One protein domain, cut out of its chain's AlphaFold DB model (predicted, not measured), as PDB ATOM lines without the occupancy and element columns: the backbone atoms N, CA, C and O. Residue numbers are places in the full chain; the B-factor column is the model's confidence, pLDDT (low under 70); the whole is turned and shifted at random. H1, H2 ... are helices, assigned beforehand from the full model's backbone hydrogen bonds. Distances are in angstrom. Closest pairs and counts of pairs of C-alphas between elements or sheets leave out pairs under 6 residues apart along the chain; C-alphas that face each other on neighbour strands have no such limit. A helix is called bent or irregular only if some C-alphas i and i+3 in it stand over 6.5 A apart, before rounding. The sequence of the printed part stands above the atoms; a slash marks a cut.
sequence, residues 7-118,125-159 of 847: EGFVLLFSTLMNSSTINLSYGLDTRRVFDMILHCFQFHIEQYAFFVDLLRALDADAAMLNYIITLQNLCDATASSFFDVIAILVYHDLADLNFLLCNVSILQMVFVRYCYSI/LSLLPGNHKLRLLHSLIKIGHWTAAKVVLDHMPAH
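Overview. This is residues 7 to 118 and 125 to 159 of the 847 residues of a protein of Trichuris trichiura (UniProt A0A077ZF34). The helices follow one another along the longest axis: H1 with H2 at one end, then the hairpin of H3 and H4, then H5 and H6 side by side, then the hairpin of H9 and H10 at the other end. H8 touches no helix; residues 113 to 118 after it stick out, as do residues 21 to 27, of which 21 to 26 belong to H2. The printed part has 147 residues with ten named helices, H1 to H10 in order, and no named strand: the class is all helix. It is compact, with a radius of gyration of the C-alphas of 16.0 A and spans of 52 by 37 by 23 A.

Arrangement. Start at H3, residues 30 to 43, the hub, which touches four other helices. H4, residues 45 to 57, forms a helical hairpin with it, at a shallow tilt of 20 degrees; their closest C-alphas, Phe 41 and Phe 51, are 6.6 A apart. H1, residues 7 to 18, touches H3 with residues 13 to 17 alone, closest at the C-alphas of Met 17 and Thr 30, 5.4 A. H2, residues 20 to 26, only just touches H1, with 3 pairs of C-alphas within 8 A and only at the corner; the closest are Leu 16 and Ile 22, 6.8 A. H5, residues 62 to 73, touches H3 with residues 64 to 68 alone, closest at the C-alphas of Asp 35 and Ile 68, 6.3 A. H6, residues 80 to 91, touches H9, residues 130 to 143, at a steep tilt of 62 degrees, closest at the C-alphas of Asp 84 and Ser 139, 5.0 A. H10, residues 146 to 154, forms a helical hairpin with H9; the closest C-alphas, Leu 137 and Ala 149, are 5.4 A apart. H7, residues 97 to 101, only just touches H5, with 3 pairs of C-alphas within 8 A, Asn 66 and Leu 100 closest at 6.7 A. Every O i to N i+4 pair is within hydrogen-bond range in H1, H2, H5, H6, H7, H9 and H10, against 9 of 10 in H3 and 7 of 9 in H4; H8, residues 109 to 112, is too short for one.

Along the chain. Find C-alpha 30 at (152.919, 136.238, 67.267); from there H3 runs 21.0 A. H9 spans 20.3 A, H4 18.4 A, H6 17.0 A, and H1 and H5 16.2 A each. H4 is irregular: C-alphas 46 and 49 are 8.3 A apart. H1 begins at C-alpha 7, (153.797, 144.971, 83.123), and H10 ends at C-alpha 154, (122.790, 122.149, 71.177).

Size, cuts and confidence. The C-alphas farthest apart, Thr 21 and His 159, are 52.0 A apart. Residues 119 to 124 are not printed, and C-alphas 118 and 125 are 19.5 A apart across this cut. Of the links printed whole, none is long. Mean pLDDT of the printed part is 74.6; look for values under 70 at residues 22 to 27, 73 to 80, 102 to 118, 125 to 131 and 157 to 159.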
ATOM      1  N   GLU A   7     153.129 144.015  84.012       72.26
ATOM      2  CA  GLU A   7     153.797 144.971  83.123       72.26
ATOM      3  C   GLU A   7     155.131 144.448  82.563       72.26
ATOM      4  O   GLU A   7     155.421 144.630  81.377       72.26
ATOM      5  N   GLY A   8     155.922 143.738  83.378       77.16
ATOM      6  CA  GLY A   8     157.207 143.180  82.947       77.16
ATOM      7  C   GLY A   8     157.046 142.108  81.868       77.16
ATOM      8  O   GLY A   8     157.805 142.069  80.896       77.16
ATOM      9  N   PHE A   9     156.014 141.272  81.991       79.99
ATOM     10  CA  PHE A   9     155.687 140.261  80.986       79.99
ATOM     11  C   PHE A   9     155.121 140.874  79.713       79.99
ATOM     12  O   PHE A   9     155.494 140.443  78.623       79.99
ATOM     13  N   VAL A  10     154.267 141.890  79.833       81.25
ATOM     14  CA  VAL A  10     153.733 142.609  78.671       81.25
ATOM     15  C   VAL A  10     154.876 143.225  77.865       81.25
ATOM     16  O   VAL A  10     154.936 143.046  76.647       81.25
ATOM     17  N   LEU A  11     155.843 143.867  78.528       81.35
ATOM     18  CA  LEU A  11     157.033 144.407  77.868       81.35
ATOM     19  C   LEU A  11     157.892 143.304  77.231       81.35
ATOM     20  O   LEU A  11     158.325 143.445  76.085       81.35
ATOM     21  N   LEU A  12     158.127 142.195  77.939       83.01
ATOM     22  CA  LEU A  12     158.908 141.068  77.424       83.01
ATOM     23  C   LEU A  12     158.273 140.473  76.161       83.01
ATOM     24  O   LEU A  12     158.934 140.368  75.127       83.01
ATOM     25  N   PHE A  13     156.996 140.101  76.226       84.14
ATOM     26  CA  PHE A  13     156.307 139.453  75.113       84.14
ATOM     27  C   PHE A  13     156.050 140.417  73.954       84.14
ATOM     28  O   PHE A  13     156.239 140.022  72.807       84.14
ATOM     29  N   SER A  14     155.731 141.691  74.208       80.49
ATOM     30  CA  SER A  14     155.647 142.700  73.137       80.49
ATOM     31  C   SER A  14     156.993 142.921  72.440       80.49
ATOM     32  O   SER A  14     157.037 143.042  71.216       80.49
ATOM     33  N   THR A  15     158.106 142.894  73.181       80.75
ATOM     34  CA  THR A  15     159.456 142.958  72.599       80.75
ATOM     35  C   THR A  15     159.754 141.721  71.753       80.75
ATOM     36  O   THR A  15     160.288 141.853  70.652       80.75
ATOM     37  N   LEU A  16     159.390 140.524  72.228       78.25
ATOM     38  CA  LEU A  16     159.548 139.277  71.471       78.25
ATOM     39  C   LEU A  16     158.732 139.300  70.171       78.25
ATOM     40  O   LEU A  16     159.286 139.002  69.117       78.25
ATOM     41  N   MET A  17     157.467 139.728  70.228       78.48
ATOM     42  CA  MET A  17     156.581 139.803  69.058       78.48
ATOM     43  C   MET A  17     157.053 140.828  68.015       78.48
ATOM     44  O   MET A  17     156.947 140.574  66.814       78.48
ATOM     45  N   ASN A  18     157.608 141.964  68.454       77.07
ATOM     46  CA  ASN A  18     158.054 143.050  67.571       77.07
ATOM     47  C   ASN A  18     159.514 142.921  67.099       77.07
ATOM     48  O   ASN A  18     159.944 143.658  66.208       77.07
ATOM     49  N   SER A  19     160.302 142.008  67.672       75.71
ATOM     50  CA  SER A  19     161.712 141.846  67.317       75.71
ATOM     51  C   SER A  19     161.880 141.035  66.030       75.71
ATOM     52  O   SER A  19     161.839 139.802  66.021       75.71
ATOM     53  N   SER A  20     162.144 141.733  64.924       71.42
ATOM     54  CA  SER A  20     162.451 141.113  63.628       71.42
ATOM     55  C   SER A  20     163.647 140.154  63.703       71.42
ATOM     56  O   SER A  20     163.616 139.079  63.104       71.42
ATOM     57  N   THR A  21     164.674 140.494  64.488       70.56
ATOM     58  CA  THR A  21     165.883 139.682  64.687       70.56
ATOM     59  C   THR A  21     165.592 138.362  65.402       70.56
ATOM     60  O   THR A  21     166.148 137.327  65.030       70.56
ATOM     61  N   ILE A  22     164.717 138.380  66.416       62.96
ATOM     62  CA  ILE A  22     164.338 137.185  67.190       62.96
ATOM     63  C   ILE A  22     163.397 136.294  66.371       62.96
ATOM     64  O   ILE A  22     163.587 135.078  66.341       62.96
ATOM     65  N   ASN A  23     162.458 136.884  65.624       63.17
ATOM     66  CA  ASN A  23     161.577 136.141  64.717       63.17
ATOM     67  C   ASN A  23     162.361 135.346  63.664       63.17
ATOM     68  O   ASN A  23     162.068 134.173  63.437       63.17
ATOM     69  N   LEU A  24     163.397 135.949  63.072       67.59
ATOM     70  CA  LEU A  24     164.275 135.292  62.094       67.59
ATOM     71  C   LEU A  24     165.126 134.156  62.689       67.59
ATOM     72  O   LEU A  24     165.460 133.220  61.969       67.59
ATOM     73  N   SER A  25     165.496 134.238  63.971       68.10
ATOM     74  CA  SER A  25     166.428 133.293  64.611       68.10
ATOM     75  C   SER A  25     165.743 132.158  65.378       68.10
ATOM     76  O   SER A  25     166.272 131.049  65.394       68.10
ATOM     77  N   TYR A  26     164.569 132.401  65.968       66.19
ATOM     78  CA  TYR A  26     163.858 131.429  66.811       66.19
ATOM     79  C   TYR A  26     162.451 131.072  66.312       66.19
ATOM     80  O   TYR A  26     161.811 130.200  66.896       66.19
ATOM     81  N   GLY A  27     161.946 131.724  65.257       65.41
ATOM     82  CA  GLY A  27     160.597 131.465  64.738       65.41
ATOM     83  C   GLY A  27     159.475 131.840  65.715       65.41
ATOM     84  O   GLY A  27     158.392 131.262  65.644       65.41
ATOM     85  N   LEU A  28     159.731 132.777  66.636       71.30
ATOM     86  CA  LEU A  28     158.784 133.248  67.656       71.30
ATOM     87  C   LEU A  28     157.759 134.242  67.090       71.30
ATOM     88  O   LEU A  28     157.580 135.331  67.631       71.30
ATOM     89  N   ASP A  29     157.068 133.863  66.012       75.28
ATOM     90  CA  ASP A  29     155.969 134.678  65.497       75.28
ATOM     91  C   ASP A  29     154.880 134.897  66.568       75.28
ATOM     92  O   ASP A  29     154.795 134.185  67.572       75.28
ATOM     93  N   THR A  30     154.018 135.893  66.350       79.98
ATOM     94  CA  THR A  30     152.919 136.238  67.267       79.98
ATOM     95  C   THR A  30     152.102 135.010  67.693       79.98
ATOM     96  O   THR A  30     151.722 134.884  68.854       79.98
ATOM     97  N   ARG A  31     151.891 134.050  66.780       80.05
ATOM     98  CA  ARG A  31     151.175 132.794  67.060       80.05
ATOM     99  C   ARG A  31     151.914 131.911  68.055       80.05
ATOM    100  O   ARG A  31     151.288 131.404  68.983       80.05
ATOM    101  N   ARG A  32     153.224 131.726  67.886       82.12
ATOM    102  CA  ARG A  32     154.032 130.879  68.769       82.12
ATOM    103  C   ARG A  32     154.134 131.442  70.185       82.12
ATOM    104  O   ARG A  32     154.136 130.665  71.136       82.12
ATOM    105  N   VAL A  33     154.171 132.767  70.334       84.15
ATOM    106  CA  VAL A  33     154.146 133.419  71.655       84.15
ATOM    107  C   VAL A  33     152.835 133.113  72.384       84.15
ATOM    108  O   VAL A  33     152.869 132.654  73.526       84.15
ATOM    109  N   PHE A  34     151.688 133.279  71.720       88.06
ATOM    110  CA  PHE A  34     150.390 132.936  72.311       88.06
ATOM    111  C   PHE A  34     150.247 131.435  72.605       88.06
ATOM    112  O   PHE A  34     149.748 131.074  73.667       88.06
ATOM    113  N   ASP A  35     150.744 130.559  71.729       85.36
ATOM    114  CA  ASP A  35     150.795 129.106  71.953       85.36
ATOM    115  C   ASP A  35     151.577 128.743  73.232       85.36
ATOM    116  O   ASP A  35     151.101 127.956  74.051       85.36
ATOM    117  N   MET A  36     152.727 129.386  73.471       84.88
ATOM    118  CA  MET A  36     153.503 129.215  74.709       84.88
ATOM    119  C   MET A  36     152.758 129.728  75.947       84.88
ATOM    120  O   MET A  36     152.774 129.060  76.979       84.88
ATOM    121  N   ILE A  37     152.089 130.884  75.852       88.61
ATOM    122  CA  ILE A  37     151.275 131.431  76.950       88.61
ATOM    123  C   ILE A  37     150.148 130.455  77.302       88.61
ATOM    124  O   ILE A  37     149.986 130.117  78.473       88.61
ATOM    125  N   LEU A  38     149.417 129.950  76.303       88.04
ATOM    126  CA  LEU A  38     148.350 128.967  76.503       88.04
ATOM    127  C   LEU A  38     148.876 127.649  77.075       88.04
ATOM    128  O   LEU A  38     148.222 127.052  77.926       88.04
ATOM    129  N   HIS A  39     150.054 127.194  76.645       86.13
ATOM    130  CA  HIS A  39     150.674 125.996  77.202       86.13
ATOM    131  C   HIS A  39     151.025 126.178  78.685       86.13
ATOM    132  O   HIS A  39     150.675 125.329  79.498       86.13
ATOM    133  N   CYS A  40     151.634 127.306  79.066       86.74
ATOM    134  CA  CYS A  40     151.895 127.635  80.471       86.74
ATOM    135  C   CYS A  40     150.601 127.760  81.287       86.74
ATOM    136  O   CYS A  40     150.548 127.309  82.432       86.74
ATOM    137  N   PHE A  41     149.553 128.332  80.693       89.48
ATOM    138  CA  PHE A  41     148.251 128.493  81.334       89.48
ATOM    139  C   PHE A  41     147.634 127.134  81.723       89.48
ATOM    140  O   PHE A  41     147.073 126.998  82.807       89.48
ATOM    141  N   GLN A  42     147.833 126.083  80.922       86.51
ATOM    142  CA  GLN A  42     147.356 124.727  81.245       86.51
ATOM    143  C   GLN A  42     147.977 124.132  82.520       86.51
ATOM    144  O   GLN A  42     147.375 123.241  83.120       86.51
ATOM    145  N   PHE A  43     149.160 124.592  82.939       85.59
ATOM    146  CA  PHE A  43     149.833 124.122  84.158       85.59
ATOM    147  C   PHE A  43     149.574 125.010  85.384       85.59
ATOM    148  O   PHE A  43     149.905 124.599  86.494       85.59
ATOM    149  N   HIS A  44     148.985 126.194  85.189       86.26
ATOM    150  CA  HIS A  44     148.784 127.220  86.218       86.26
ATOM    151  C   HIS A  44     147.369 127.816  86.170       86.26
ATOM    152  O   HIS A  44     147.180 129.036  86.177       86.26
ATOM    153  N   ILE A  45     146.352 126.955  86.084       84.76
ATOM    154  CA  ILE A  45     144.944 127.363  85.938       84.76
ATOM    155  C   ILE A  45     144.486 128.242  87.110       84.76
ATOM    156  O   ILE A  45     143.701 129.169  86.930       84.76
ATOM    157  N   GLU A  46     145.000 127.997  88.312       84.51
ATOM    158  CA  GLU A  46     144.710 128.778  89.514       84.51
ATOM    159  C   GLU A  46     145.083 130.264  89.386       84.51
ATOM    160  O   GLU A  46     144.499 131.102  90.071       84.51
ATOM    161  N   GLN A  47     146.005 130.605  88.481       86.61
ATOM    162  CA  GLN A  47     146.425 131.979  88.195       86.61
ATOM    163  C   GLN A  47     145.744 132.556  86.945       86.61
ATOM    164  O   GLN A  47     146.274 133.471  86.322       86.61
ATOM    165  N   TYR A  48     144.572 132.049  86.554       89.16
ATOM    166  CA  TYR A  48     143.907 132.443  85.308       89.16
ATOM    167  C   TYR A  48     143.756 133.956  85.105       89.16
ATOM    168  O   TYR A  48     143.884 134.418  83.976       89.16
ATOM    169  N   ALA A  49     143.526 134.732  86.172       88.54
ATOM    170  CA  ALA A  49     143.403 136.188  86.090       88.54
ATOM    171  C   ALA A  49     144.662 136.831  85.486       88.54
ATOM    172  O   ALA A  49     144.552 137.648  84.578       88.54
ATOM    173  N   PHE A  50     145.851 136.376  85.902       89.00
ATOM    174  CA  PHE A  50     147.120 136.826  85.331       89.00
ATOM    175  C   PHE A  50     147.194 136.530  83.830       89.00
ATOM    176  O   PHE A  50     147.560 137.402  83.047       89.00
ATOM    177  N   PHE A  51     146.826 135.316  83.409       90.86
ATOM    178  CA  PHE A  51     146.878 134.933  81.996       90.86
ATOM    179  C   PHE A  51     145.849 135.691  81.151       90.86
ATOM    180  O   PHE A  51     146.162 136.091  80.034       90.86
ATOM    181  N   VAL A  52     144.646 135.929  81.678       90.93
ATOM    182  CA  VAL A  52     143.601 136.716  81.007       90.93
ATOM    183  C   VAL A  52     144.044 138.168  80.835       90.93
ATOM    184  O   VAL A  52     143.932 138.707  79.733       90.93
ATOM    185  N   ASP A  53     144.587 138.786  81.884       89.08
ATOM    186  CA  ASP A  53     145.091 140.160  81.830       89.08
ATOM    187  C   ASP A  53     146.293 140.277  80.887       89.08
ATOM    188  O   ASP A  53     146.358 141.208  80.084       89.08
ATOM    189  N   LEU A  54     147.199 139.293  80.909       88.98
ATOM    190  CA  LEU A  54     148.330 139.222  79.988       88.98
ATOM    191  C   LEU A  54     147.868 139.114  78.529       88.98
ATOM    192  O   LEU A  54     148.364 139.844  77.677       88.98
ATOM    193  N   LEU A  55     146.909 138.234  78.226       91.29
ATOM    194  CA  LEU A  55     146.373 138.077  76.869       91.29
ATOM    195  C   LEU A  55     145.679 139.353  76.379       91.29
ATOM    196  O   LEU A  55     145.868 139.744  75.228       91.29
ATOM    197  N   ARG A  56     144.925 140.034  77.250       90.47
ATOM    198  CA  ARG A  56     144.291 141.324  76.932       90.47
ATOM    199  C   ARG A  56     145.317 142.428  76.699       90.47
ATOM    200  O   ARG A  56     145.172 143.189  75.753       90.47
ATOM    201  N   ALA A  57     146.359 142.498  77.524       86.84
ATOM    202  CA  ALA A  57     147.416 143.499  77.392       86.84
ATOM    203  C   ALA A  57     148.309 143.287  76.156       86.84
ATOM    204  O   ALA A  57     148.971 144.221  75.712       86.84
ATOM    205  N   LEU A  58     148.333 142.072  75.601       87.61
ATOM    206  CA  LEU A  58     149.023 141.738  74.352       87.61
ATOM    207  C   LEU A  58     148.114 141.833  73.110       87.61
ATOM    208  O   LEU A  58     148.517 141.363  72.048       87.61
ATOM    209  N   ASP A  59     146.909 142.406  73.236       85.21
ATOM    210  CA  ASP A  59     145.909 142.532  72.163       85.21
ATOM    211  C   ASP A  59     145.592 141.190  71.466       85.21
ATOM    212  O   ASP A  59     145.507 141.102  70.237       85.21
ATOM    213  N   ALA A  60     145.442 140.109  72.240       87.41
ATOM    214  CA  ALA A  60     145.136 138.795  71.683       87.41
ATOM    215  C   ALA A  60     143.778 138.787  70.948       87.41
ATOM    216  O   ALA A  60     142.726 138.986  71.551       87.41
ATOM    217  N   ASP A  61     143.803 138.508  69.642       83.51
ATOM    218  CA  ASP A  61     142.602 138.359  68.812       83.51
ATOM    219  C   ASP A  61     141.932 136.992  69.037       83.51
ATOM    220  O   ASP A  61     142.584 135.943  68.974       83.51
ATOM    221  N   ALA A  62     140.612 136.989  69.229       84.96
ATOM    222  CA  ALA A  62     139.822 135.778  69.433       84.96
ATOM    223  C   ALA A  62     139.905 134.806  68.245       84.96
ATOM    224  O   ALA A  62     139.956 133.591  68.446       84.96
ATOM    225  N   ALA A  63     139.977 135.307  67.005       81.15
ATOM    226  CA  ALA A  63     140.136 134.444  65.833       81.15
ATOM    227  C   ALA A  63     141.505 133.738  65.826       81.15
ATOM    228  O   ALA A  63     141.603 132.560  65.465       81.15
ATOM    229  N   MET A  64     142.553 134.434  66.279       83.42
ATOM    230  CA  MET A  64     143.900 133.884  66.420       83.42
ATOM    231  C   MET A  64     143.967 132.827  67.525       83.42
ATOM    232  O   MET A  64     144.481 131.730  67.297       83.42
ATOM    233  N   LEU A  65     143.425 133.128  68.708       86.41
ATOM    234  CA  LEU A  65     143.393 132.183  69.826       86.41
ATOM    235  C   LEU A  65     142.593 130.928  69.463       86.41
ATOM    236  O   LEU A  65     143.080 129.818  69.670       86.41
ATOM    237  N   ASN A  66     141.435 131.080  68.818       83.37
ATOM    238  CA  ASN A  66     140.652 129.951  68.319       83.37
ATOM    239  C   ASN A  66     141.424 129.070  67.325       83.37
ATOM    240  O   ASN A  66     141.301 127.842  67.365       83.37
ATOM    241  N   TYR A  67     142.240 129.670  66.451       79.50
ATOM    242  CA  TYR A  67     143.115 128.929  65.541       79.50
ATOM    243  C   TYR A  67     144.192 128.133  66.296       79.50
ATOM    244  O   TYR A  67     144.411 126.960  65.993       79.50
ATOM    245  N   ILE A  68     144.831 128.727  67.309       80.80
ATOM    246  CA  ILE A  68     145.855 128.050  68.124       80.80
ATOM    247  C   ILE A  68     145.240 126.903  68.934       80.80
ATOM    248  O   ILE A  68     145.760 125.791  68.904       80.80
ATOM    249  N   ILE A  69     144.096 127.137  69.586       81.05
ATOM    250  CA  ILE A  69     143.338 126.111  70.322       81.05
ATOM    251  C   ILE A  69     142.997 124.936  69.398       81.05
ATOM    252  O   ILE A  69     143.179 123.774  69.760       81.05
ATOM    253  N   THR A  70     142.548 125.236  68.177       73.54
ATOM    254  CA  THR A  70     142.246 124.227  67.156       73.54
ATOM    255  C   THR A  70     143.469 123.372  66.816       73.54
ATOM    256  O   THR A  70     143.352 122.152  66.713       73.54
ATOM    257  N   LEU A  71     144.647 123.988  66.663       70.68
ATOM    258  CA  LEU A  71     145.892 123.264  66.401       70.68
ATOM    259  C   LEU A  71     146.332 122.404  67.591       70.68
ATOM    260  O   LEU A  71     146.709 121.254  67.383       70.68
ATOM    261  N   GLN A  72     146.249 122.922  68.820       72.70
ATOM    262  CA  GLN A  72     146.592 122.163  70.031       72.70
ATOM    263  C   GLN A  72     145.681 120.939  70.212       72.70
ATOM    264  O   GLN A  72     146.157 119.873  70.593       72.70
ATOM    265  N   ASN A  73     144.390 121.057  69.880       65.86
ATOM    266  CA  ASN A  73     143.425 119.960  69.993       65.86
ATOM    267  C   ASN A  73     143.647 118.825  68.971       65.86
ATOM    268  O   ASN A  73     143.213 117.703  69.211       65.86
ATOM    269  N   LEU A  74     144.315 119.096  67.842       58.10
ATOM    270  CA  LEU A  74     144.701 118.071  66.858       58.10
ATOM    271  C   LEU A  74     145.873 117.198  67.338       58.10
ATOM    272  O   LEU A  74     146.144 116.156  66.747       58.10
ATOM    273  N   CYS A  75     146.581 117.611  68.391       55.48
ATOM    274  CA  CYS A  75     147.579 116.788  69.057       55.48
ATOM    275  C   CYS A  75     146.868 115.950  70.136       55.48
ATOM    276  O   CYS A  75     146.554 116.471  71.199       55.48
ATOM    277  N   ASP A  76     146.612 114.666  69.856       47.21
ATOM    278  CA  ASP A  76     145.762 113.691  70.588       47.21
ATOM    279  C   ASP A  76     145.949 113.527  72.127       47.21
ATOM    280  O   ASP A  76     145.315 112.669  72.739       47.21
ATOM    281  N   ALA A  77     146.787 114.320  72.802       45.65
ATOM    282  CA  ALA A  77     147.115 114.198  74.228       45.65
ATOM    283  C   ALA A  77     146.692 115.422  75.068       45.65
ATOM    284  O   ALA A  77     147.464 115.912  75.894       45.65
ATOM    285  N   THR A  78     145.479 115.947  74.878       55.76
ATOM    286  CA  THR A  78     145.003 117.094  75.668       55.76
ATOM    287  C   THR A  78     144.577 116.671  77.081       55.76
ATOM    288  O   THR A  78     143.628 115.906  77.283       55.76
ATOM    289  N   ALA A  79     145.311 117.167  78.085       66.05
ATOM    290  CA  ALA A  79     144.984 117.014  79.502       66.05
ATOM    291  C   ALA A  79     143.626 117.664  79.833       66.05
ATOM    292  O   ALA A  79     143.177 118.563  79.128       66.05
ATOM    293  N   SER A  80     142.966 117.253  80.922       68.35
ATOM    294  CA  SER A  80     141.710 117.883  81.383       68.35
ATOM    295  C   SER A  80     141.849 119.400  81.580       68.35
ATOM    296  O   SER A  80     140.923 120.148  81.274       68.35
ATOM    297  N   SER A  81     143.038 119.854  81.983       78.75
ATOM    298  CA  SER A  81     143.395 121.266  82.120       78.75
ATOM    299  C   SER A  81     143.262 122.075  80.826       78.75
ATOM    300  O   SER A  81     142.980 123.269  80.874       78.75
ATOM    301  N   PHE A  82     143.406 121.444  79.659       84.97
ATOM    302  CA  PHE A  82     143.225 122.111  78.371       84.97
ATOM    303  C   PHE A  82     141.792 122.620  78.186       84.97
ATOM    304  O   PHE A  82     141.582 123.753  77.755       84.97
ATOM    305  N   PHE A  83     140.798 121.814  78.561       85.11
ATOM    306  CA  PHE A  83     139.390 122.198  78.452       85.11
ATOM    307  C   PHE A  83     139.007 123.268  79.477       85.11
ATOM    308  O   PHE A  83     138.213 124.151  79.150       85.11
ATOM    309  N   ASP A  84     139.629 123.250  80.660       86.65
ATOM    310  CA  ASP A  84     139.494 124.317  81.657       86.65
ATOM    311  C   ASP A  84     140.010 125.652  81.095       86.65
ATOM    312  O   ASP A  84     139.304 126.656  81.171       86.65
ATOM    313  N   VAL A  85     141.173 125.662  80.433       89.22
ATOM    314  CA  VAL A  85     141.699 126.861  79.756       89.22
ATOM    315  C   VAL A  85     140.744 127.360  78.671       89.22
ATOM    316  O   VAL A  85     140.414 128.545  78.664       89.22
ATOM    317  N   ILE A  86     140.249 126.485  77.786       88.74
ATOM    318  CA  ILE A  86     139.283 126.885  76.745       88.74
ATOM    319  C   ILE A  86     138.043 127.516  77.381       88.74
ATOM    320  O   ILE A  86     137.592 128.573  76.942       88.74
ATOM    321  N   ALA A  87     137.497 126.888  78.418       88.79
ATOM    322  CA  ALA A  87     136.300 127.370  79.083       88.79
ATOM    323  C   ALA A  87     136.518 128.746  79.745       88.79
ATOM    324  O   ALA A  87     135.631 129.597  79.663       88.79
ATOM    325  N   ILE A  88     137.701 129.008  80.318       91.69
ATOM    326  CA  ILE A  88     138.066 130.328  80.862       91.69
ATOM    327  C   ILE A  88     138.182 131.371  79.743       91.69
ATOM    328  O   ILE A  88     137.671 132.482  79.880       91.69
ATOM    329  N   LEU A  89     138.829 131.031  78.626       92.13
ATOM    330  CA  LEU A  89     138.972 131.951  77.491       92.13
ATOM    331  C   LEU A  89     137.615 132.325  76.892       92.13
ATOM    332  O   LEU A  89     137.386 133.496  76.600       92.13
ATOM    333  N   VAL A  90     136.707 131.354  76.765       90.15
ATOM    334  CA  VAL A  90     135.320 131.600  76.345       90.15
ATOM    335  C   VAL A  90     134.596 132.480  77.368       90.15
ATOM    336  O   VAL A  90     133.921 133.423  76.974       90.15
ATOM    337  N   TYR A  91     134.769 132.230  78.672       90.65
ATOM    338  CA  TYR A  91     134.143 133.036  79.729       90.65
ATOM    339  C   TYR A  91     134.571 134.512  79.708       90.65
ATOM    340  O   TYR A  91     133.786 135.387  80.068       90.65
ATOM    341  N   HIS A  92     135.806 134.800  79.294       91.25
ATOM    342  CA  HIS A  92     136.361 136.157  79.238       91.25
ATOM    343  C   HIS A  92     136.313 136.811  77.845       91.25
ATOM    344  O   HIS A  92     136.989 137.830  77.653       91.25
ATOM    345  N   ASP A  93     135.536 136.249  76.909       89.95
ATOM    346  CA  ASP A  93     135.389 136.693  75.510       89.95
ATOM    347  C   ASP A  93     136.707 136.718  74.703       89.95
ATOM    348  O   ASP A  93     136.838 137.431  73.710       89.95
ATOM    349  N   LEU A  94     137.706 135.928  75.113       89.96
ATOM    350  CA  LEU A  94     138.980 135.763  74.399       89.96
ATOM    351  C   LEU A  94     138.931 134.640  73.349       89.96
ATOM    352  O   LEU A  94     139.833 134.528  72.525       89.96
ATOM    353  N   ALA A  95     137.899 133.797  73.372       87.62
ATOM    354  CA  ALA A  95     137.686 132.718  72.409       87.62
ATOM    355  C   ALA A  95     136.204 132.646  72.011       87.62
ATOM    356  O   ALA A  95     135.329 132.640  72.876       87.62
ATOM    357  N   ASP A  96     135.907 132.554  70.710       85.33
ATOM    358  CA  ASP A  96     134.530 132.366  70.228       85.33
ATOM    359  C   ASP A  96     134.153 130.879  70.224       85.33
ATOM    360  O   ASP A  96     134.676 130.082  69.438       85.33
ATOM    361  N   LEU A  97     133.193 130.521  71.074       85.49
ATOM    362  CA  LEU A  97     132.661 129.171  71.189       85.49
ATOM    363  C   LEU A  97     132.023 128.651  69.891       85.49
ATOM    364  O   LEU A  97     132.181 127.472  69.572       85.49
ATOM    365  N   ASN A  98     131.303 129.493  69.141       82.65
ATOM    366  CA  ASN A  98     130.622 129.047  67.921       82.65
ATOM    367  C   ASN A  98     131.639 128.577  66.884       82.65
ATOM    368  O   ASN A  98     131.452 127.531  66.263       82.65
ATOM    369  N   PHE A  99     132.744 129.306  66.740       79.43
ATOM    370  CA  PHE A  99     133.844 128.908  65.871       79.43
ATOM    371  C   PHE A  99     134.459 127.562  66.294       79.43
ATOM    372  O   PHE A  99     134.692 126.714  65.434       79.43
ATOM    373  N   LEU A 100     134.667 127.330  67.598       77.49
ATOM    374  CA  LEU A 100     135.218 126.068  68.119       77.49
ATOM    375  C   LEU A 100     134.272 124.866  67.923       77.49
ATOM    376  O   LEU A 100     134.731 123.730  67.789       77.49
ATOM    377  N   LEU A 101     132.955 125.099  67.911       75.41
ATOM    378  CA  LEU A 101     131.938 124.054  67.736       75.41
ATOM    379  C   LEU A 101     131.560 123.788  66.275       75.41
ATOM    380  O   LEU A 101     131.069 122.693  65.980       75.41
ATOM    381  N   CYS A 102     131.759 124.757  65.377       68.54
ATOM    382  CA  CYS A 102     131.413 124.631  63.966       68.54
ATOM    383  C   CYS A 102     132.071 123.395  63.335       68.54
ATOM    384  O   CYS A 102     133.268 123.144  63.463       68.54
ATOM    385  N   ASN A 103     131.290 122.631  62.573       53.93
ATOM    386  CA  ASN A 103     131.847 121.613  61.693       53.93
ATOM    387  C   ASN A 103     132.568 122.348  60.565       53.93
ATOM    388  O   ASN A 103     131.923 122.993  59.738       53.93
ATOM    389  N   VAL A 104     133.899 122.291  60.555       50.10
ATOM    390  CA  VAL A 104     134.707 122.946  59.524       50.10
ATOM    391  C   VAL A 104     134.211 122.505  58.153       50.10
ATOM    392  O   VAL A 104     134.287 121.329  57.789       50.10
ATOM    393  N   SER A 105     133.671 123.460  57.395       39.65
ATOM    394  CA  SER A 105     133.304 123.227  56.005       39.65
ATOM    395  C   SER A 105     134.555 122.824  55.219       39.65
ATOM    396  O   SER A 105     135.658 123.317  55.467       39.65
ATOM    397  N   ILE A 106     134.376 121.940  54.237       41.34
ATOM    398  CA  ILE A 106     135.404 121.391  53.331       41.34
ATOM    399  C   ILE A 106     136.393 122.452  52.787       41.34
ATOM    400  O   ILE A 106     137.525 122.123  52.438       41.34
ATOM    401  N   LEU A 107     136.013 123.734  52.755       36.92
ATOM    402  CA  LEU A 107     136.839 124.846  52.280       36.92
ATOM    403  C   LEU A 107     138.032 125.207  53.185       36.92
ATOM    404  O   LEU A 107     139.071 125.603  52.664       36.92
ATOM    405  N   GLN A 108     137.968 125.004  54.502       42.81
ATOM    406  CA  GLN A 108     139.128 125.225  55.391       42.81
ATOM    407  C   GLN A 108     140.069 124.007  55.461       42.81
ATOM    408  O   GLN A 108     141.207 124.118  55.916       42.81
ATOM    409  N   MET A 109     139.654 122.863  54.906       42.41
ATOM    410  CA  MET A 109     140.499 121.674  54.748       42.41
ATOM    411  C   MET A 109     141.707 121.943  53.831       42.41
ATOM    412  O   MET A 109     142.749 121.308  53.973       42.41
ATOM    413  N   VAL A 110     141.602 122.929  52.929       42.31
ATOM    414  CA  VAL A 110     142.727 123.412  52.107       42.31
ATOM    415  C   VAL A 110     143.805 124.076  52.973       42.31
ATOM    416  O   VAL A 110     144.987 123.948  52.666       42.31
ATOM    417  N   PHE A 111     143.426 124.714  54.083       41.37
ATOM    418  CA  PHE A 111     144.357 125.426  54.958       41.37
ATOM    419  C   PHE A 111     145.143 124.472  55.870       41.37
ATOM    420  O   PHE A 111     146.351 124.624  56.018       41.37
ATOM    421  N   VAL A 112     144.501 123.418  56.391       45.32
ATOM    422  CA  VAL A 112     145.198 122.359  57.156       45.32
ATOM    423  C   VAL A 112     146.123 121.542  56.249       45.32
ATOM    424  O   VAL A 112     147.205 121.145  56.663       45.32
ATOM    425  N   ARG A 113     145.772 121.372  54.968       37.68
ATOM    426  CA  ARG A 113     146.624 120.681  53.985       37.68
ATOM    427  C   ARG A 113     147.927 121.426  53.666       37.68
ATOM    428  O   ARG A 113     148.854 120.800  53.159       37.68
ATOM    429  N   TYR A 114     148.004 122.726  53.963       39.61
ATOM    430  CA  TYR A 114     149.238 123.507  53.844       39.61
ATOM    431  C   TYR A 114     150.212 123.283  55.012       39.61
ATOM    432  O   TYR A 114     151.395 123.596  54.877       39.61
ATOM    433  N   CYS A 115     149.764 122.679  56.115       37.07
ATOM    434  CA  CYS A 115     150.620 122.298  57.232       37.07
ATOM    435  C   CYS A 115     150.906 120.788  57.187       37.07
ATOM    436  O   CYS A 115     150.086 119.977  57.591       37.07
ATOM    437  N   TYR A 116     152.087 120.449  56.666       33.99
ATOM    438  CA  TYR A 116     152.870 119.223  56.878       33.99
ATOM    439  C   TYR A 116     152.200 117.826  56.818       33.99
ATOM    440  O   TYR A 116     151.415 117.407  57.653       33.99
ATOM    441  N   SER A 117     152.674 117.073  55.818       35.27
ATOM    442  CA  SER A 117     153.058 115.649  55.786       35.27
ATOM    443  C   SER A 117     152.546 114.656  56.855       35.27
ATOM    444  O   SER A 117     152.834 114.784  58.037       35.27
ATOM    445  N   ILE A 118     152.009 113.543  56.327       35.26
ATOM    446  CA  ILE A 118     151.829 112.197  56.913       35.26
ATOM    447  C   ILE A 118     150.553 111.976  57.760       35.26
ATOM    448  O   ILE A 118     150.449 112.321  58.924       35.26
ATOM    449  N   LEU A 125     134.503 115.697  60.540       41.94
ATOM    450  CA  LEU A 125     133.201 116.343  60.800       41.94
ATOM    451  C   LEU A 125     132.871 117.011  62.151       41.94
ATOM    452  O   LEU A 125     131.774 117.540  62.231       41.94
ATOM    453  N   SER A 126     133.780 117.181  63.118       43.02
ATOM    454  CA  SER A 126     133.695 118.290  64.104       43.02
ATOM    455  C   SER A 126     135.069 118.636  64.699       43.02
ATOM    456  O   SER A 126     135.875 117.738  64.922       43.02
ATOM    457  N   LEU A 127     135.347 119.927  64.944       50.30
ATOM    458  CA  LEU A 127     136.634 120.440  65.471       50.30
ATOM    459  C   LEU A 127     137.009 119.876  66.851       50.30
ATOM    460  O   LEU A 127     138.184 119.687  67.157       50.30
ATOM    461  N   LEU A 128     135.995 119.575  67.657       53.49
ATOM    462  CA  LEU A 128     136.075 118.784  68.878       53.49
ATOM    463  C   LEU A 128     135.362 117.449  68.590       53.49
ATOM    464  O   LEU A 128     134.162 117.492  68.288       53.49
ATOM    465  N   PRO A 129     136.028 116.278  68.642       56.49
ATOM    466  CA  PRO A 129     135.329 114.993  68.659       56.49
ATOM    467  C   PRO A 129     134.304 114.957  69.806       56.49
ATOM    468  O   PRO A 129     134.429 115.717  70.768       56.49
ATOM    469  N   GLY A 130     133.286 114.095  69.722       57.52
ATOM    470  CA  GLY A 130     132.186 114.037  70.703       57.52
ATOM    471  C   GLY A 130     132.649 114.047  72.171       57.52
ATOM    472  O   GLY A 130     132.224 114.901  72.952       57.52
ATOM    473  N   ASN A 131     133.652 113.225  72.499       62.01
ATOM    474  CA  ASN A 131     134.295 113.173  73.822       62.01
ATOM    475  C   ASN A 131     134.851 114.531  74.289       62.01
ATOM    476  O   ASN A 131     134.771 114.877  75.465       62.01
ATOM    477  N   HIS A 132     135.423 115.322  73.378       74.00
ATOM    478  CA  HIS A 132     136.011 116.625  73.695       74.00
ATOM    479  C   HIS A 132     134.933 117.692  73.913       74.00
ATOM    480  O   HIS A 132     135.116 118.574  74.750       74.00
ATOM    481  N   LYS A 133     133.786 117.594  73.223       76.92
ATOM    482  CA  LYS A 133     132.623 118.453  73.504       76.92
ATOM    483  C   LYS A 133     132.089 118.212  74.918       76.92
ATOM    484  O   LYS A 133     131.781 119.178  75.604       76.92
ATOM    485  N   LEU A 134     132.055 116.959  75.385       75.21
ATOM    486  CA  LEU A 134     131.671 116.629  76.766       75.21
ATOM    487  C   LEU A 134     132.667 117.159  77.805       75.21
ATOM    488  O   LEU A 134     132.249 117.684  78.833       75.21
ATOM    489  N   ARG A 135     133.974 117.071  77.537       78.34
ATOM    490  CA  ARG A 135     134.996 117.650  78.427       78.34
ATOM    491  C   ARG A 135     134.920 119.175  78.477       78.34
ATOM    492  O   ARG A 135     134.961 119.745  79.558       78.34
ATOM    493  N   LEU A 136     134.734 119.833  77.331       84.70
ATOM    494  CA  LEU A 136     134.506 121.279  77.288       84.70
ATOM    495  C   LEU A 136     133.218 121.664  78.027       84.70
ATOM    496  O   LEU A 136     133.206 122.638  78.774       84.70
ATOM    497  N   LEU A 137     132.147 120.887  77.847       83.86
ATOM    498  CA  LEU A 137     130.903 121.062  78.586       83.86
ATOM    499  C   LEU A 137     131.150 120.977  80.098       83.86
ATOM    500  O   LEU A 137     130.698 121.866  80.814       83.86
ATOM    501  N   HIS A 138     131.898 119.972  80.572       80.78
ATOM    502  CA  HIS A 138     132.299 119.865  81.978       80.78
ATOM    503  C   HIS A 138     132.982 121.156  82.450       80.78
ATOM    504  O   HIS A 138     132.503 121.797  83.385       80.78
ATOM    505  N   SER A 139     134.049 121.579  81.776       85.76
ATOM    506  CA  SER A 139     134.811 122.772  82.151       85.76
ATOM    507  C   SER A 139     133.966 124.054  82.146       85.76
ATOM    508  O   SER A 139     134.079 124.874  83.059       85.76
ATOM    509  N   LEU A 140     133.055 124.225  81.181       87.07
ATOM    510  CA  LEU A 140     132.142 125.377  81.126       87.07
ATOM    511  C   LEU A 140     131.134 125.385  82.280       87.07
ATOM    512  O   LEU A 140     130.859 126.446  82.845       87.07
ATOM    513  N   ILE A 141     130.586 124.220  82.641       85.20
ATOM    514  CA  ILE A 141     129.680 124.078  83.789       85.20
ATOM    515  C   ILE A 141     130.444 124.363  85.088       85.20
ATOM    516  O   ILE A 141     129.947 125.115  85.923       85.20
ATOM    517  N   LYS A 142     131.665 123.836  85.230       81.20
ATOM    518  CA  LYS A 142     132.546 124.053  86.389       81.20
ATOM    519  C   LYS A 142     132.846 125.539  86.632       81.20
ATOM    520  O   LYS A 142     132.874 125.970  87.779       81.20
ATOM    521  N   ILE A 143     133.028 126.326  85.568       84.79
ATOM    522  CA  ILE A 143     133.222 127.790  85.643       84.79
ATOM    523  C   ILE A 143     131.896 128.544  85.852       84.79
ATOM    524  O   ILE A 143     131.891 129.674  86.334       84.79
ATOM    525  N   GLY A 144     130.759 127.933  85.510       81.06
ATOM    526  CA  GLY A 144     129.432 128.545  85.610       81.06
ATOM    527  C   GLY A 144     128.985 129.308  84.357       81.06
ATOM    528  O   GLY A 144     128.056 130.114  84.430       81.06
ATOM    529  N   HIS A 145     129.595 129.065  83.191       87.81
ATOM    530  CA  HIS A 145     129.206 129.705  81.928       87.81
ATOM    531  C   HIS A 145     128.049 128.964  81.221       87.81
ATOM    532  O   HIS A 145     128.203 128.366  80.151       87.81
ATOM    533  N   TRP A 146     126.852 129.004  81.810       84.84
ATOM    534  CA  TRP A 146     125.696 128.191  81.393       84.84
ATOM    535  C   TRP A 146     125.209 128.416  79.956       84.84
ATOM    536  O   TRP A 146     124.737 127.481  79.311       84.84
ATOM    537  N   THR A 147     125.314 129.641  79.436       87.70
ATOM    538  CA  THR A 147     124.908 129.963  78.056       87.70
ATOM    539  C   THR A 147     125.789 129.231  77.048       87.70
ATOM    540  O   THR A 147     125.271 128.557  76.164       87.70
ATOM    541  N   ALA A 148     127.110 129.272  77.241       87.74
ATOM    542  CA  ALA A 148     128.070 128.485  76.464       87.74
ATOM    543  C   ALA A 148     127.835 126.981  76.615       87.74
ATOM    544  O   ALA A 148     127.769 126.274  75.616       87.74
ATOM    545  N   ALA A 149     127.660 126.490  77.845       86.41
ATOM    546  CA  ALA A 149     127.382 125.075  78.093       86.41
ATOM    547  C   ALA A 149     126.143 124.595  77.311       86.41
ATOM    548  O   ALA A 149     126.174 123.544  76.670       86.41
ATOM    549  N   LYS A 150     125.075 125.404  77.281       85.43
ATOM    550  CA  LYS A 150     123.882 125.133  76.470       85.43
ATOM    551  C   LYS A 150     124.189 125.107  74.971       85.43
ATOM    552  O   LYS A 150     123.738 124.199  74.287       85.43
ATOM    553  N   VAL A 151     124.982 126.052  74.465       86.47
ATOM    554  CA  VAL A 151     125.392 126.057  73.051       86.47
ATOM    555  C   VAL A 151     126.186 124.792  72.707       86.47
ATOM    556  O   VAL A 151     125.950 124.206  71.652       86.47
ATOM    557  N   VAL A 152     127.076 124.317  73.589       84.59
ATOM    558  CA  VAL A 152     127.780 123.034  73.394       84.59
ATOM    559  C   VAL A 152     126.788 121.874  73.314       84.59
ATOM    560  O   VAL A 152     126.890 121.067  72.390       84.59
ATOM    561  N   LEU A 153     125.813 121.818  74.229       79.40
ATOM    562  CA  LEU A 153     124.747 120.808  74.230       79.40
ATOM    563  C   LEU A 153     123.925 120.823  72.933       79.40
ATOM    564  O   LEU A 153     123.705 119.763  72.353       79.40
ATOM    565  N   ASP A 154     123.537 122.000  72.437       79.98
ATOM    566  CA  ASP A 154     122.790 122.149  71.177       79.98
ATOM    567  C   ASP A 154     123.600 121.654  69.956       79.98
ATOM    568  O   ASP A 154     123.027 121.232  68.950       79.98
ATOM    569  N   HIS A 155     124.937 121.657  70.042       77.77
ATOM    570  CA  HIS A 155     125.854 121.147  69.013       77.77
ATOM    571  C   HIS A 155     126.277 119.682  69.224       77.77
ATOM    572  O   HIS A 155     127.140 119.176  68.483       77.77
ATOM    573  N   MET A 156     125.722 118.991  70.223       73.34
ATOM    574  CA  MET A 156     125.967 117.564  70.405       73.34
ATOM    575  C   MET A 156     125.284 116.774  69.276       73.34
ATOM    576  O   MET A 156     124.125 117.025  68.949       73.34
ATOM    577  N   PRO A 157     125.981 115.816  68.643       63.83
ATOM    578  CA  PRO A 157     125.384 114.926  67.657       63.83
ATOM    579  C   PRO A 157     124.072 114.277  68.127       63.83
ATOM    580  O   PRO A 157     123.972 113.801  69.254       63.83
ATOM    581  N   ALA A 158     123.094 114.135  67.226       59.99
ATOM    582  CA  ALA A 158     121.811 113.491  67.536       59.99
ATOM    583  C   ALA A 158     121.953 112.047  68.050       59.99
ATOM    584  O   ALA A 158     121.049 111.513  68.674       59.99
ATOM    585  N   HIS A 159     123.086 111.392  67.818       58.05
ATOM    586  CA  HIS A 159     123.279 110.028  68.283       58.05
ATOM    587  C   HIS A 159     123.472 109.920  69.811       58.05
ATOM    588  O   HIS A 159     123.243 108.849  70.366       58.05
TER     589      HIS A 159